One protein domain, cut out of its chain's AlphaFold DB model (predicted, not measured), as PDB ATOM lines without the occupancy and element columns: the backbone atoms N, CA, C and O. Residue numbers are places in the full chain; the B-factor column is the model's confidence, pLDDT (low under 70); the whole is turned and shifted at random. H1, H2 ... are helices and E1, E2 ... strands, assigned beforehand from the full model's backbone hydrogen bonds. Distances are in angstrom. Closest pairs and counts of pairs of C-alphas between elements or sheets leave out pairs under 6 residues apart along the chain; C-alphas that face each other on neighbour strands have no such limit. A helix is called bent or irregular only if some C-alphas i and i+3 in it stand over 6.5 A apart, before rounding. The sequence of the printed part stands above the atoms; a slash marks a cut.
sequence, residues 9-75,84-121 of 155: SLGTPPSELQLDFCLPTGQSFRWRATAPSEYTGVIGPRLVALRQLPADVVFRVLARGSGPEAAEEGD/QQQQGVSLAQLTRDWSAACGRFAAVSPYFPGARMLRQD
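AT A GLANCE: This is residues 9 to 75 and 84 to 121 of the 155 residues of the protein "Predicted protein" of Chlamydomonas reinhardtii (UniProt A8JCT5). A strongly twisted sheet of four antiparallel strands makes one part of an elongated domain, and a helical hairpin, H3 and H4, makes one end of it, apart from the sheet. Between sheet and hairpin runs a long stretch with no named element, residues 9 to 31, while the short helix H1 lies at the other end of the long axis, beyond the end of E4. The printed part has 105 residues, with elements in the order E1 E2 E3 E4 H1 H2 H3 H4; the sheet's order is E1 E2 E3 E4, and the class is mixed, helices and strands. The whole is only just compact, close to loose, with a radius of gyration of the C-alphas of 15.5 A and spans of 51 by 28 by 24 A.

HOW THE PARTS SIT: After residues 9 to 31, E1, residues 32 to 35, forms a hairpin with E2, residues 38 to 43; N 32 and O 40 are 2.8 A apart, within hydrogen-bond range. E2 and E3, residues 46 to 53, form the next hairpin, with N 41 and O 48 at 2.9 A. E3 and E4, residues 56 to 64, form the third, antiparallel at 160 degrees, with N 49 and O 60 at 2.8 A. The four strands are a meander, each the antiparallel neighbour of the one before, with E1 and E4 as edge strands. From edge to edge the strands' lines turn by 70 degrees. H1, residues 68 to 72, is not on the sheet; its closest C-alpha to E4 is that of Ala 70, 6.4 A from that of Arg 64. H2, residues 84 to 87, is apart from H1 and from H3, residues 91 to 101. H3 and H4, residues 103 to 111, touch at a shallow tilt of 31 degrees, opposite ways, as a helical hairpin; their closest C-alphas, those of Ser 99 and Ala 106, are 4.1 A apart. In H3 every O i to N i+4 pair is within hydrogen-bond range, in H4 3 of 5 and in H1 0 of 1, where 1 of 2 O i to N i+3 pairs is; H2 is too short for an O i to N i+4 pair.

IN THESE COORDINATES: E1 begins at C-alpha 32, (-17.592, 43.658, 50.027). E2 is 15.4 A long, E3 21.8 A and E4 24.4 A, ending at C-alpha 64, (-33.945, 42.926, 56.221). H3 is 15.0 A long. H4 is 14.1 A long and ends at C-alpha 111, (-5.880, 27.750, 39.674); it is only just irregular, with C-alphas 107 and 110 7.0 A apart.

THE WHOLE: The two C-alphas farthest apart, those of Pro 68 and Gly 103, are 51.3 A apart. Residues 76 to 83 are not printed, and C-alphas 75 and 84 are 14.7 A apart across this cut. The links that are printed whole are tight. The mean pLDDT of the printed part is 88.1; residues 67 to 75 and 84 to 87 are under 70.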
ATOM      1  N   SER A   9     -25.555  26.434  56.551       89.44
ATOM      2  CA  SER A   9     -24.772  25.806  55.477       89.44
ATOM      3  C   SER A   9     -25.475  25.974  54.130       89.44
ATOM      4  O   SER A   9     -26.694  25.845  54.086       89.44
ATOM      5  N   LEU A  10     -24.710  26.239  53.065       87.69
ATOM      6  CA  LEU A  10     -25.164  26.130  51.668       87.69
ATOM      7  C   LEU A  10     -24.889  24.738  51.074       87.69
ATOM      8  O   LEU A  10     -25.085  24.521  49.881       87.69
ATOM      9  N   GLY A  11     -24.299  23.819  51.847       89.19
ATOM     10  CA  GLY A  11     -23.905  22.488  51.380       89.19
ATOM     11  C   GLY A  11     -23.006  22.500  50.137       89.19
ATOM     12  O   GLY A  11     -23.047  21.563  49.342       89.19
ATOM     13  N   THR A  12     -22.224  23.563  49.934       89.88
ATOM     14  CA  THR A  12     -21.549  23.828  48.660       89.88
ATOM     15  C   THR A  12     -20.032  23.684  48.807       89.88
ATOM     16  O   THR A  12     -19.385  24.543  49.413       89.88
ATOM     17  N   PRO A  13     -19.423  22.626  48.242       92.81
ATOM     18  CA  PRO A  13     -17.993  22.390  48.385       92.81
ATOM     19  C   PRO A  13     -17.151  23.369  47.543       92.81
ATOM     20  O   PRO A  13     -17.641  23.934  46.562       92.81
ATOM     21  N   PRO A  14     -15.840  23.500  47.827       92.88
ATOM     22  CA  PRO A  14     -14.956  24.424  47.108       92.88
ATOM     23  C   PRO A  14     -14.818  24.165  45.600       92.88
ATOM     24  O   PRO A  14     -14.441  25.062  44.854       92.88
ATOM     25  N   SER A  15     -15.099  22.945  45.132       93.88
ATOM     26  CA  SER A  15     -15.137  22.624  43.697       93.88
ATOM     27  C   SER A  15     -16.327  23.259  42.977       93.88
ATOM     28  O   SER A  15     -16.301  23.398  41.757       93.88
ATOM     29  N   GLU A  16     -17.371  23.606  43.725       93.69
ATOM     30  CA  GLU A  16     -18.623  24.148  43.209       93.69
ATOM     31  C   GLU A  16     -18.728  25.661  43.424       93.69
ATOM     32  O   GLU A  16     -19.289  26.346  42.568       93.69
ATOM     33  N   LEU A  17     -18.164  26.189  44.516       93.75
ATOM     34  CA  LEU A  17     -18.127  27.621  44.801       93.75
ATOM     35  C   LEU A  17     -16.900  27.999  45.637       93.75
ATOM     36  O   LEU A  17     -16.696  27.479  46.735       93.75
ATOM     37  N   GLN A  18     -16.135  28.967  45.139       95.25
ATOM     38  CA  GLN A  18     -15.122  29.690  45.902       95.25
ATOM     39  C   GLN A  18     -15.398  31.188  45.847       95.25
ATOM     40  O   GLN A  18     -15.387  31.789  44.770       95.25
ATOM     41  N   LEU A  19     -15.630  31.797  47.013       95.50
ATOM     42  CA  LEU A  19     -16.063  33.197  47.101       95.50
ATOM     43  C   LEU A  19     -15.065  34.168  46.450       95.50
ATOM     44  O   LEU A  19     -15.482  35.056  45.705       95.50
ATOM     45  N   ASP A  20     -13.763  33.954  46.649       95.44
ATOM     46  CA  ASP A  20     -12.698  34.817  46.114       95.44
ATOM     47  C   ASP A  20     -12.621  34.793  44.578       95.44
ATOM     48  O   ASP A  20     -12.228  35.781  43.958       95.44
ATOM     49  N   PHE A  21     -13.053  33.696  43.950       95.12
ATOM     50  CA  PHE A  21     -13.096  33.550  42.492       95.12
ATOM     51  C   PHE A  21     -14.466  33.873  41.885       95.12
ATOM     52  O   PHE A  21     -14.644  33.741  40.676       95.12
ATOM     53  N   CYS A  22     -15.427  34.316  42.699       92.50
ATOM     54  CA  CYS A  22     -16.773  34.666  42.243       92.50
ATOM     55  C   CYS A  22     -17.117  36.126  42.543       92.50
ATOM     56  O   CYS A  22     -17.447  36.886  41.633       92.50
ATOM     57  N   LEU A  23     -17.014  36.550  43.803       93.62
ATOM     58  CA  LEU A  23     -17.582  37.816  44.266       93.62
ATOM     59  C   LEU A  23     -16.787  39.061  43.823       93.62
ATOM     60  O   LEU A  23     -17.408  39.982  43.291       93.62
ATOM     61  N   PRO A  24     -15.445  39.124  43.942       90.75
ATOM     62  CA  PRO A  24     -14.675  40.303  43.535       90.75
ATOM     63  C   PRO A  24     -14.263  40.286  42.050       90.75
ATOM     64  O   PRO A  24     -13.308  40.955  41.663       90.75
ATOM     65  N   THR A  25     -14.953  39.520  41.197       90.38
ATOM     66  CA  THR A  25     -14.541  39.294  39.793       90.38
ATOM     67  C   THR A  25     -15.228  40.205  38.773       90.38
ATOM     68  O   THR A  25     -15.023  40.058  37.570       90.38
ATOM     69  N   GLY A  26     -16.042  41.159  39.234       89.25
ATOM     70  CA  GLY A  26     -16.804  42.062  38.364       89.25
ATOM     71  C   GLY A  26     -18.098  41.463  37.809       89.25
ATOM     72  O   GLY A  26     -18.737  42.089  36.970       89.25
ATOM     73  N   GLN A  27     -18.504  40.277  38.281       91.19
ATOM     74  CA  GLN A  27     -19.831  39.724  38.003       91.19
ATOM     75  C   GLN A  27     -20.924  40.543  38.694       91.19
ATOM     76  O   GLN A  27     -21.900  40.919  38.058       91.19
ATOM     77  N   SER A  28     -20.729  40.841  39.981       91.75
ATOM     78  CA  SER A  28     -21.597  41.687  40.800       91.75
ATOM     79  C   SER A  28     -20.755  42.744  41.505       91.75
ATOM     80  O   SER A  28     -19.612  42.493  41.891       91.75
ATOM     81  N   PHE A  29     -21.329  43.924  41.718       93.56
ATOM     82  CA  PHE A  29     -20.677  45.044  42.397       93.56
ATOM     83  C   PHE A  29     -21.237  45.285  43.810       93.56
ATOM     84  O   PHE A  29     -20.877  46.272  44.465       93.56
ATOM     85  N   ARG A  30     -22.087  44.376  44.303       92.94
ATOM     86  CA  ARG A  30     -22.805  44.482  45.586       92.94
ATOM     87  C   ARG A  30     -22.111  43.813  46.772       92.94
ATOM     88  O   ARG A  30     -22.563  43.989  47.896       92.94
ATOM     89  N   TRP A  31     -21.016  43.089  46.545       94.75
ATOM     90  CA  TRP A  31     -20.281  42.374  47.593       94.75
ATOM     91  C   TRP A  31     -19.054  43.148  48.076       94.75
ATOM     92  O   TRP A  31     -18.346  43.783  47.289       94.75
ATOM     93  N   ARG A  32     -18.780  43.088  49.377       94.69
ATOM     94  CA  ARG A  32     -17.592  43.658  50.027       94.69
ATOM     95  C   ARG A  32     -16.932  42.593  50.884       94.69
ATOM     96  O   ARG A  32     -17.626  41.915  51.632       94.69
ATOM     97  N   ALA A  33     -15.610  42.473  50.806       95.44
ATOM     98  CA  ALA A  33     -14.857  41.680  51.770       95.44
ATOM     99  C   ALA A  33     -14.919  42.385  53.134       95.44
ATOM    100  O   ALA A  33     -14.454  43.519  53.261       95.44
ATOM    101  N   THR A  34     -15.527  41.742  54.128       96.25
ATOM    102  CA  THR A  34     -15.738  42.316  55.470       96.25
ATOM    103  C   THR A  34     -14.878  41.660  56.540       96.25
ATOM    104  O   THR A  34     -14.623  42.272  57.575       96.25
ATOM    105  N   ALA A  35     -14.382  40.448  56.288       94.69
ATOM    106  CA  ALA A  35     -13.380  39.769  57.103       94.69
ATOM    107  C   ALA A  35     -12.617  38.743  56.236       94.69
ATOM    108  O   ALA A  35     -13.002  38.508  55.087       94.69
ATOM    109  N   PRO A  36     -11.534  38.113  56.733       94.50
ATOM    110  CA  PRO A  36     -10.860  37.043  56.004       94.50
ATOM    111  C   PRO A  36     -11.841  35.936  55.603       94.50
ATOM    112  O   PRO A  36     -12.512  35.359  56.461       94.50
ATOM    113  N   SER A  37     -11.911  35.656  54.297       94.19
ATOM    114  CA  SER A  37     -12.825  34.668  53.712       94.19
ATOM    115  C   SER A  37     -14.314  34.945  53.964       94.19
ATOM    116  O   SER A  37     -15.131  34.026  53.890       94.19
ATOM    117  N   GLU A  38     -14.677  36.195  54.262       96.19
ATOM    118  CA  GLU A  38     -16.051  36.622  54.503       96.19
ATOM    119  C   GLU A  38     -16.407  37.834  53.643       96.19
ATOM    120  O   GLU A  38     -15.672  38.824  53.574       96.19
ATOM    121  N   TYR A  39     -17.578  37.759  53.025       97.19
ATOM    122  CA  TYR A  39     -18.127  38.800  52.182       97.19
ATOM    123  C   TYR A  39     -19.524  39.161  52.649       97.19
ATOM    124  O   TYR A  39     -20.341  38.286  52.907       97.19
ATOM    125  N   THR A  40     -19.821  40.452  52.689       96.19
ATOM    126  CA  THR A  40     -21.172  40.952  52.935       96.19
ATOM    127  C   THR A  40     -21.700  41.610  51.671       96.19
ATOM    128  O   THR A  40     -20.984  42.362  51.007       96.19
ATOM    129  N   GLY A  41     -22.946  41.322  51.324       93.69
ATOM    130  CA  GLY A  41     -23.612  41.871  50.154       93.69
ATOM    131  C   GLY A  41     -25.121  41.872  50.320       93.69
ATOM    132  O   GLY A  41     -25.654  41.407  51.325       93.69
ATOM    133  N   VAL A  42     -25.809  42.436  49.338       91.25
ATOM    134  CA  VAL A  42     -27.271  42.499  49.329       91.25
ATOM    135  C   VAL A  42     -27.803  41.498  48.318       91.25
ATOM    136  O   VAL A  42     -27.291  41.415  47.205       91.25
ATOM    137  N   ILE A  43     -28.818  40.742  48.724       88.44
ATOM    138  CA  ILE A  43     -29.553  39.807  47.880       88.44
ATOM    139  C   ILE A  43     -31.042  40.091  48.077       88.44
ATOM    140  O   ILE A  43     -31.582  39.834  49.155       88.44
ATOM    141  N   GLY A  44     -31.705  40.624  47.050       85.62
ATOM    142  CA  GLY A  44     -33.090  41.084  47.181       85.62
ATOM    143  C   GLY A  44     -33.228  42.076  48.350       85.62
ATOM    144  O   GLY A  44     -32.394  42.978  48.471       85.62
ATOM    145  N   PRO A  45     -34.205  41.905  49.260       86.56
ATOM    146  CA  PRO A  45     -34.405  42.796  50.406       86.56
ATOM    147  C   PRO A  45     -33.531  42.442  51.626       86.56
ATOM    148  O   PRO A  45     -33.860  42.826  52.750       86.56
ATOM    149  N   ARG A  46     -32.450  41.667  51.459       88.81
ATOM    150  CA  ARG A  46     -31.660  41.109  52.570       88.81
ATOM    151  C   ARG A  46     -30.203  41.542  52.499       88.81
ATOM    152  O   ARG A  46     -29.567  41.432  51.452       88.81
ATOM    153  N   LEU A  47     -29.647  41.945  53.639       92.44
ATOM    154  CA  LEU A  47     -28.202  42.042  53.829       92.44
ATOM    155  C   LEU A  47     -27.685  40.672  54.276       92.44
ATOM    156  O   LEU A  47     -28.100  40.168  55.317       92.44
ATOM    157  N   VAL A  48     -26.787  40.068  53.504       93.56
ATOM    158  CA  VAL A  48     -26.302  38.698  53.705       93.56
ATOM    159  C   VAL A  48     -24.787  38.701  53.862       93.56
ATOM    160  O   VAL A  48     -24.070  39.295  53.059       93.56
ATOM    161  N   ALA A  49     -24.298  37.997  54.879       95.62
ATOM    162  CA  ALA A  49     -22.901  37.614  54.998       95.62
ATOM    163  C   ALA A  49     -22.711  36.187  54.475       95.62
ATOM    164  O   ALA A  49     -23.463  35.287  54.843       95.62
ATOM    165  N   LEU A  50     -21.688  35.984  53.651       95.81
ATOM    166  CA  LEU A  50     -21.198  34.695  53.179       95.81
ATOM    167  C   LEU A  50     -19.796  34.473  53.725       95.81
ATOM    168  O   LEU A  50     -18.961  35.372  53.664       95.81
ATOM    169  N   ARG A  51     -19.510  33.266  54.204       95.56
ATOM    170  CA  ARG A  51     -18.186  32.890  54.692       95.56
ATOM    171  C   ARG A  51     -17.746  31.562  54.099       95.56
ATOM    172  O   ARG A  51     -18.466  30.568  54.164       95.56
ATOM    173  N   GLN A  52     -16.535  31.544  53.556       95.25
ATOM    174  CA  GLN A  52     -15.913  30.333  53.038       95.25
ATOM    175  C   GLN A  52     -15.367  29.490  54.198       95.25
ATOM    176  O   GLN A  52     -14.600  29.973  55.035       95.25
ATOM    177  N   LEU A  53     -15.731  28.209  54.219       95.38
ATOM    178  CA  LEU A  53     -15.119  27.173  55.046       95.38
ATOM    179  C   LEU A  53     -14.314  26.205  54.155       95.38
ATOM    180  O   LEU A  53     -14.518  26.169  52.939       95.38
ATOM    181  N   PRO A  54     -13.430  25.362  54.729       95.00
ATOM    182  CA  PRO A  54     -12.609  24.437  53.941       95.00
ATOM    183  C   PRO A  54     -13.384  23.428  53.082       95.00
ATOM    184  O   PRO A  54     -12.829  22.891  52.131       95.00
ATOM    185  N   ALA A  55     -14.637  23.132  53.430       93.62
ATOM    186  CA  ALA A  55     -15.455  22.125  52.753       93.62
ATOM    187  C   ALA A  55     -16.880  22.611  52.444       93.62
ATOM    188  O   ALA A  55     -17.710  21.804  52.044       93.62
ATOM    189  N   ASP A  56     -17.170  23.893  52.678       93.25
ATOM    190  CA  ASP A  56     -18.521  24.441  52.564       93.25
ATOM    191  C   ASP A  56     -18.487  25.968  52.402       93.25
ATOM    192  O   ASP A  56     -17.468  26.609  52.684       93.25
ATOM    193  N   VAL A  57     -19.615  26.556  52.026       92.31
ATOM    194  CA  VAL A  57     -19.902  27.979  52.187       92.31
ATOM    195  C   VAL A  57     -21.069  28.106  53.153       92.31
ATOM    196  O   VAL A  57     -22.076  27.417  53.028       92.31
ATOM    197  N   VAL A  58     -20.935  28.993  54.130       92.88
ATOM    198  CA  VAL A  58     -22.009  29.281  55.078       92.88
ATOM    199  C   VAL A  58     -22.510  30.702  54.888       92.88
ATOM    200  O   VAL A  58     -21.756  31.583  54.474       92.88
ATOM    201  N   PHE A  59     -23.773  30.937  55.220       93.19
ATOM    202  CA  PHE A  59     -24.401  32.245  55.118       93.19
ATOM    203  C   PHE A  59     -25.130  32.646  56.397       93.19
ATOM    204  O   PHE A  59     -25.480  31.811  57.236       93.19
ATOM    205  N   ARG A  60     -25.350  33.949  56.547       91.88
ATOM    206  CA  ARG A  60     -26.153  34.544  57.614       91.88
ATOM    207  C   ARG A  60     -26.828  35.810  57.104       91.88
ATOM    208  O   ARG A  60     -26.164  36.669  56.530       91.88
ATOM    209  N   VAL A  61     -28.124  35.956  57.363       90.94
ATOM    210  CA  VAL A  61     -28.848  37.211  57.120       90.94
ATOM    211  C   VAL A  61     -28.559  38.171  58.276       90.94
ATOM    212  O   VAL A  61     -28.742  37.819  59.438       90.94
ATOM    213  N   LEU A  62     -28.055  39.363  57.961       90.69
ATOM    214  CA  LEU A  62     -27.674  40.396  58.927       90.69
ATOM    215  C   LEU A  62     -28.782  41.430  59.157       90.69
ATOM    216  O   LEU A  62     -28.930  41.919  60.272       90.69
ATOM    217  N   ALA A  63     -29.527  41.779  58.106       90.00
ATOM    218  CA  ALA A  63     -30.609  42.760  58.142       90.00
ATOM    219  C   ALA A  63     -31.623  42.491  57.020       90.00
ATOM    220  O   ALA A  63     -31.312  41.803  56.040       90.00
ATOM    221  N   ARG A  64     -32.830  43.041  57.169       86.31
ATOM    222  CA  ARG A  64     -33.945  42.926  56.221       86.31
ATOM    223  C   ARG A  64     -34.539  44.304  55.975       86.31
ATOM    224  O   ARG A  64     -34.648  45.093  56.908       86.31
ATOM    225  N   GLY A  65     -34.957  44.556  54.740       80.56
ATOM    226  CA  GLY A  65     -35.640  45.789  54.377       80.56
ATOM    227  C   GLY A  65     -36.929  45.987  55.163       80.56
ATOM    228  O   GLY A  65     -37.545  45.041  55.639       80.56
ATOM    229  N   SER A  66     -37.358  47.237  55.284       72.06
ATOM    230  CA  SER A  66     -38.580  47.620  56.008       72.06
ATOM    231  C   SER A  66     -39.843  47.642  55.122       72.06
ATOM    232  O   SER A  66     -40.897  48.099  55.557       72.06
ATOM    233  N   GLY A  67     -39.750  47.165  53.873       65.50
ATOM    234  CA  GLY A  67     -40.854  47.133  52.906       65.50
ATOM    235  C   GLY A  67     -41.773  45.905  53.033       65.50
ATOM    236  O   GLY A  67     -41.379  44.908  53.633       65.50
ATOM    237  N   PRO A  68     -42.983  45.940  52.436       58.53
ATOM    238  CA  PRO A  68     -43.953  44.837  52.494       58.53
ATOM    239  C   PRO A  68     -43.407  43.512  51.935       58.53
ATOM    240  O   PRO A  68     -43.707  42.456  52.480       58.53
ATOM    241  N   GLU A  69     -42.524  43.562  50.933       55.75
ATOM    242  CA  GLU A  69     -41.849  42.378  50.371       55.75
ATOM    243  C   GLU A  69     -40.949  41.654  51.390       55.75
ATOM    244  O   GLU A  69     -40.801  40.436  51.343       55.75
ATOM    245  N   ALA A  70     -40.391  42.373  52.370       55.75
ATOM    246  CA  ALA A  70     -39.538  41.784  53.404       55.75
ATOM    247  C   ALA A  70     -40.327  41.060  54.510       55.75
ATOM    248  O   ALA A  70     -39.734  40.296  55.275       55.75
ATOM    249  N   ALA A  71     -41.638  41.314  54.605       52.34
ATOM    250  CA  ALA A  71     -42.536  40.678  55.565       52.34
ATOM    251  C   ALA A  71     -43.140  39.364  55.035       52.34
ATOM    252  O   ALA A  71     -43.523  38.519  55.843       52.34
ATOM    253  N   GLU A  72     -43.218  39.182  53.710       49.19
ATOM    254  CA  GLU A  72     -43.808  37.984  53.089       49.19
ATOM    255  C   GLU A  72     -42.792  36.856  52.832       49.19
ATOM    256  O   GLU A  72     -43.152  35.679  52.885       49.19
ATOM    257  N   GLU A  73     -41.506  37.170  52.638       51.94
ATOM    258  CA  GLU A  73     -40.449  36.159  52.496       51.94
ATOM    259  C   GLU A  73     -39.983  35.625  53.863       51.94
ATOM    260  O   GLU A  73     -38.986  36.076  54.442       51.94
ATOM    261  N   GLY A  74     -40.698  34.624  54.386       50.91
ATOM    262  CA  GLY A  74     -40.221  33.812  55.508       50.91
ATOM    263  C   GLY A  74     -38.852  33.167  55.221       50.91
ATOM    264  O   GLY A  74     -38.526  32.880  54.068       50.91
ATOM    265  N   ASP A  75     -38.067  32.906  56.276       50.34
ATOM    266  CA  ASP A  75     -36.682  32.368  56.264       50.34
ATOM    267  C   ASP A  75     -36.460  31.071  55.447       50.34
ATOM    268  O   ASP A  75     -35.319  30.631  55.288       50.34
ATOM    269  N   GLN A  84     -32.335  26.189  45.026       47.75
ATOM    270  CA  GLN A  84     -32.831  25.397  43.888       47.75
ATOM    271  C   GLN A  84     -32.368  25.956  42.531       47.75
ATOM    272  O   GLN A  84     -32.066  25.205  41.599       47.75
ATOM    273  N   GLN A  85     -32.277  27.282  42.393       49.06
ATOM    274  CA  GLN A  85     -31.945  27.932  41.120       49.06
ATOM    275  C   GLN A  85     -30.466  27.846  40.714       49.06
ATOM    276  O   GLN A  85     -30.161  28.131  39.549       49.06
ATOM    277  N   GLN A  86     -29.560  27.462  41.623       56.41
ATOM    278  CA  GLN A  86     -28.131  27.270  41.334       56.41
ATOM    279  C   GLN A  86     -27.648  25.815  41.480       56.41
ATOM    280  O   GLN A  86     -26.646  25.455  40.852       56.41
ATOM    281  N   GLN A  87     -28.357  24.967  42.236       57.59
ATOM    282  CA  GLN A  87     -27.965  23.571  42.493       57.59
ATOM    283  C   GLN A  87     -28.147  22.616  41.299       57.59
ATOM    284  O   GLN A  87     -27.553  21.540  41.284       57.59
ATOM    285  N   GLY A  88     -28.893  22.998  40.258       72.25
ATOM    286  CA  GLY A  88     -29.094  22.140  39.079       72.25
ATOM    287  C   GLY A  88     -27.853  21.937  38.195       72.25
ATOM    288  O   GLY A  88     -27.862  21.077  37.317       72.25
ATOM    289  N   VAL A  89     -26.785  22.719  38.396       88.12
ATOM    290  CA  VAL A  89     -25.587  22.701  37.542       88.12
ATOM    291  C   VAL A  89     -24.348  22.382  38.371       88.12
ATOM    292  O   VAL A  89     -23.918  23.203  39.186       88.12
ATOM    293  N   SER A  90     -23.730  21.223  38.118       92.81
ATOM    294  CA  SER A  90     -22.427  20.873  38.699       92.81
ATOM    295  C   SER A  90     -21.296  21.529  37.910       92.81
ATOM    296  O   SER A  90     -20.978  21.129  36.786       92.81
ATOM    297  N   LEU A  91     -20.645  22.512  38.528       93.69
ATOM    298  CA  LEU A  91     -19.441  23.135  37.990       93.69
ATOM    299  C   LEU A  91     -18.291  22.129  37.935       93.69
ATOM    300  O   LEU A  91     -17.471  22.195  37.020       93.69
ATOM    301  N   ALA A  92     -18.244  21.162  38.857       94.12
ATOM    302  CA  ALA A  92     -17.253  20.096  38.804       94.12
ATOM    303  C   ALA A  92     -17.402  19.239  37.534       94.12
ATOM    304  O   ALA A  92     -16.394  18.895  36.917       94.12
ATOM    305  N   GLN A  93     -18.634  18.918  37.118       95.75
ATOM    306  CA  GLN A  93     -18.882  18.214  35.854       95.75
ATOM    307  C   GLN A  93     -18.500  19.078  34.650       95.75
ATOM    308  O   GLN A  93     -17.706  18.634  33.824       95.75
ATOM    309  N   LEU A  94     -18.956  20.333  34.601       96.44
ATOM    310  CA  LEU A  94     -18.603  21.256  33.515       96.44
ATOM    311  C   LEU A  94     -17.087  21.440  33.377       96.44
ATOM    312  O   LEU A  94     -16.550  21.408  32.275       96.44
ATOM    313  N   THR A  95     -16.376  21.557  34.498       96.62
ATOM    314  CA  THR A  95     -14.915  21.680  34.521       96.62
ATOM    315  C   THR A  95     -14.246  20.445  33.921       96.62
ATOM    316  O   THR A  95     -13.275  20.593  33.175       96.62
ATOM    317  N   ARG A  96     -14.753  19.233  34.194       97.00
ATOM    318  CA  ARG A  96     -14.247  17.999  33.567       97.00
ATOM    319  C   ARG A  96     -14.464  18.021  32.058       97.00
ATOM    320  O   ARG A  96     -13.514  17.780  31.315       97.00
ATOM    321  N   ASP A  97     -15.670  18.361  31.624       98.31
ATOM    322  CA  ASP A  97     -16.042  18.359  30.208       98.31
ATOM    323  C   ASP A  97     -15.238  19.403  29.416       98.31
ATOM    324  O   ASP A  97     -14.664  19.101  28.368       98.31
ATOM    325  N   TRP A  98     -15.097  20.618  29.952       98.12
ATOM    326  CA  TRP A  98     -14.290  21.677  29.341       98.12
ATOM    327  C   TRP A  98     -12.796  21.356  29.334       98.12
ATOM    328  O   TRP A  98     -12.110  21.682  28.366       98.12
ATOM    329  N   SER A  99     -12.288  20.688  30.373       97.88
ATOM    330  CA  SER A  99     -10.889  20.243  30.418       97.88
ATOM    331  C   SER A  99     -10.607  19.160  29.380       97.88
ATOM    332  O   SER A  99      -9.568  19.205  28.722       97.88
ATOM    333  N   ALA A 100     -11.539  18.221  29.183       98.31
ATOM    334  CA  ALA A 100     -11.429  17.196  28.148       98.31
ATOM    335  C   ALA A 100     -11.468  17.798  26.732       98.31
ATOM    336  O   ALA A 100     -10.755  17.336  25.843       98.31
ATOM    337  N   ALA A 101     -12.265  18.850  26.529       98.44
ATOM    338  CA  ALA A 101     -12.395  19.525  25.240       98.44
ATOM    339  C   ALA A 101     -11.266  20.533  24.941       98.44
ATOM    340  O   ALA A 101     -11.019  20.847  23.777       98.44
ATOM    341  N   CYS A 102     -10.591  21.078  25.959       98.44
ATOM    342  CA  CYS A 102      -9.636  22.172  25.791       98.44
ATOM    343  C   CYS A 102      -8.442  22.058  26.747       98.44
ATOM    344  O   CYS A 102      -8.532  22.390  27.930       98.44
ATOM    345  N   GLY A 103      -7.269  21.711  26.205       98.25
ATOM    346  CA  GLY A 103      -6.028  21.607  26.984       98.25
ATOM    347  C   GLY A 103      -5.613  22.911  27.677       98.25
ATOM    348  O   GLY A 103      -5.062  22.877  28.775       98.25
ATOM    349  N   ARG A 104      -5.932  24.079  27.095       98.06
ATOM    350  CA  ARG A 104      -5.683  25.373  27.755       98.06
ATOM    351  C   ARG A 104      -6.569  25.556  28.982       98.06
ATOM    352  O   ARG A 104      -6.092  26.046  29.997       98.06
ATOM    353  N   PHE A 105      -7.843  25.176  28.889       98.00
ATOM    354  CA  PHE A 105      -8.742  25.224  30.036       98.00
ATOM    355  C   PHE A 105      -8.270  24.253  31.120       98.00
ATOM    356  O   PHE A 105      -8.120  24.673  32.261       98.00
ATOM    357  N   ALA A 106      -7.918  23.016  30.747       98.00
ATOM    358  CA  ALA A 106      -7.387  22.011  31.670       98.00
ATOM    359  C   ALA A 106      -6.136  22.486  32.430       98.00
ATOM    360  O   ALA A 106      -5.956  22.160  33.599       98.00
ATOM    361  N   ALA A 107      -5.275  23.275  31.778       98.19
ATOM    362  CA  ALA A 107      -4.093  23.852  32.412       98.19
ATOM    363  C   ALA A 107      -4.424  24.997  33.387       98.19
ATOM    364  O   ALA A 107      -3.671  25.226  34.328       98.19
ATOM    365  N   VAL A 108      -5.521  25.731  33.171       97.06
ATOM    366  CA  VAL A 108      -5.876  26.934  33.947       97.06
ATOM    367  C   VAL A 108      -6.866  26.634  35.075       97.06
ATOM    368  O   VAL A 108      -6.764  27.227  36.146       97.06
ATOM    369  N   SER A 109      -7.806  25.711  34.873       95.69
ATOM    370  CA  SER A 109      -8.883  25.432  35.828       95.69
ATOM    371  C   SER A 109      -8.422  25.051  37.245       95.69
ATOM    372  O   SER A 109      -9.115  25.447  38.183       95.69
ATOM    373  N   PRO A 110      -7.271  24.379  37.474       95.94
ATOM    374  CA  PRO A 110      -6.806  24.095  38.835       95.94
ATOM    375  C   PRO A 110      -6.473  25.347  39.658       95.94
ATOM    376  O   PRO A 110      -6.471  25.278  40.884       95.94
ATOM    377  N   TYR A 111      -6.197  26.483  39.007       95.94
ATOM    378  CA  TYR A 111      -5.880  27.750  39.674       95.94
ATOM    379  C   TYR A 111      -7.122  28.557  40.070       95.94
ATOM    380  O   TYR A 111      -7.009  29.481  40.871       95.94
ATOM    381  N   PHE A 112      -8.293  28.209  39.531       94.44
ATOM    382  CA  PHE A 112      -9.560  28.907  39.772       94.44
ATOM    383  C   PHE A 112     -10.695  27.912  40.086       94.44
ATOM    384  O   PHE A 112     -11.717  27.897  39.391       94.44
ATOM    385  N   PRO A 113     -10.531  27.027  41.091       93.69
ATOM    386  CA  PRO A 113     -11.581  26.085  41.467       93.69
ATOM    387  C   PRO A 113     -12.829  26.840  41.925       93.69
ATOM    388  O   PRO A 113     -12.723  27.890  42.547       93.69
ATOM    389  N   GLY A 114     -14.021  26.317  41.638       93.88
ATOM    390  CA  GLY A 114     -15.250  26.917  42.160       93.88
ATOM    391  C   GLY A 114     -15.579  28.311  41.605       93.88
ATOM    392  O   GLY A 114     -16.411  28.996  42.195       93.88
ATOM    393  N   ALA A 115     -14.945  28.749  40.507       94.88
ATOM    394  CA  ALA A 115     -15.232  30.013  39.821       94.88
ATOM    395  C   ALA A 115     -16.581  29.949  39.077       94.88
ATOM    396  O   ALA A 115     -16.656  29.758  37.862       94.88
ATOM    397  N   ARG A 116     -17.668  30.044  39.842       92.81
ATOM    398  CA  ARG A 116     -19.054  29.937  39.386       92.81
ATOM    399  C   ARG A 116     -19.580  31.274  38.857       92.81
ATOM    400  O   ARG A 116     -19.262  32.343  39.375       92.81
ATOM    401  N   MET A 117     -20.434  31.191  37.837       92.00
ATOM    402  CA  MET A 117     -21.205  32.335  37.350       92.00
ATOM    403  C   MET A 117     -22.392  32.612  38.283       92.00
ATOM    404  O   MET A 117     -23.179  31.706  38.565       92.00
ATOM    405  N   LEU A 118     -22.544  33.856  38.735       89.69
ATOM    406  CA  LEU A 118     -23.655  34.282  39.580       89.69
ATOM    407  C   LEU A 118     -24.933  34.451  38.755       89.69
ATOM    408  O   LEU A 118     -24.951  35.138  37.733       89.69
ATOM    409  N   ARG A 119     -26.037  33.898  39.260       87.56
ATOM    410  CA  ARG A 119     -27.381  34.223  38.775       87.56
ATOM    411  C   ARG A 119     -27.890  35.453  39.524       87.56
ATOM    412  O   ARG A 119     -28.196  35.361  40.709       87.56
ATOM    413  N   GLN A 120     -27.928  36.590  38.840       87.31
ATOM    414  CA  GLN A 120     -28.317  37.887  39.402       87.31
ATOM    415  C   GLN A 120     -29.733  38.274  38.979       87.31
ATOM    416  O   GLN A 120     -30.213  37.819  37.938       87.31
ATOM    417  N   ASP A 121     -30.368  39.146  39.763       88.75
ATOM    418  CA  ASP A 121     -31.610  39.798  39.357       88.75
ATOM    419  C   ASP A 121     -31.391  40.571  38.037       88.75
ATOM    420  O   ASP A 121     -30.411  41.320  37.927       88.75
TER     421      ASP A 121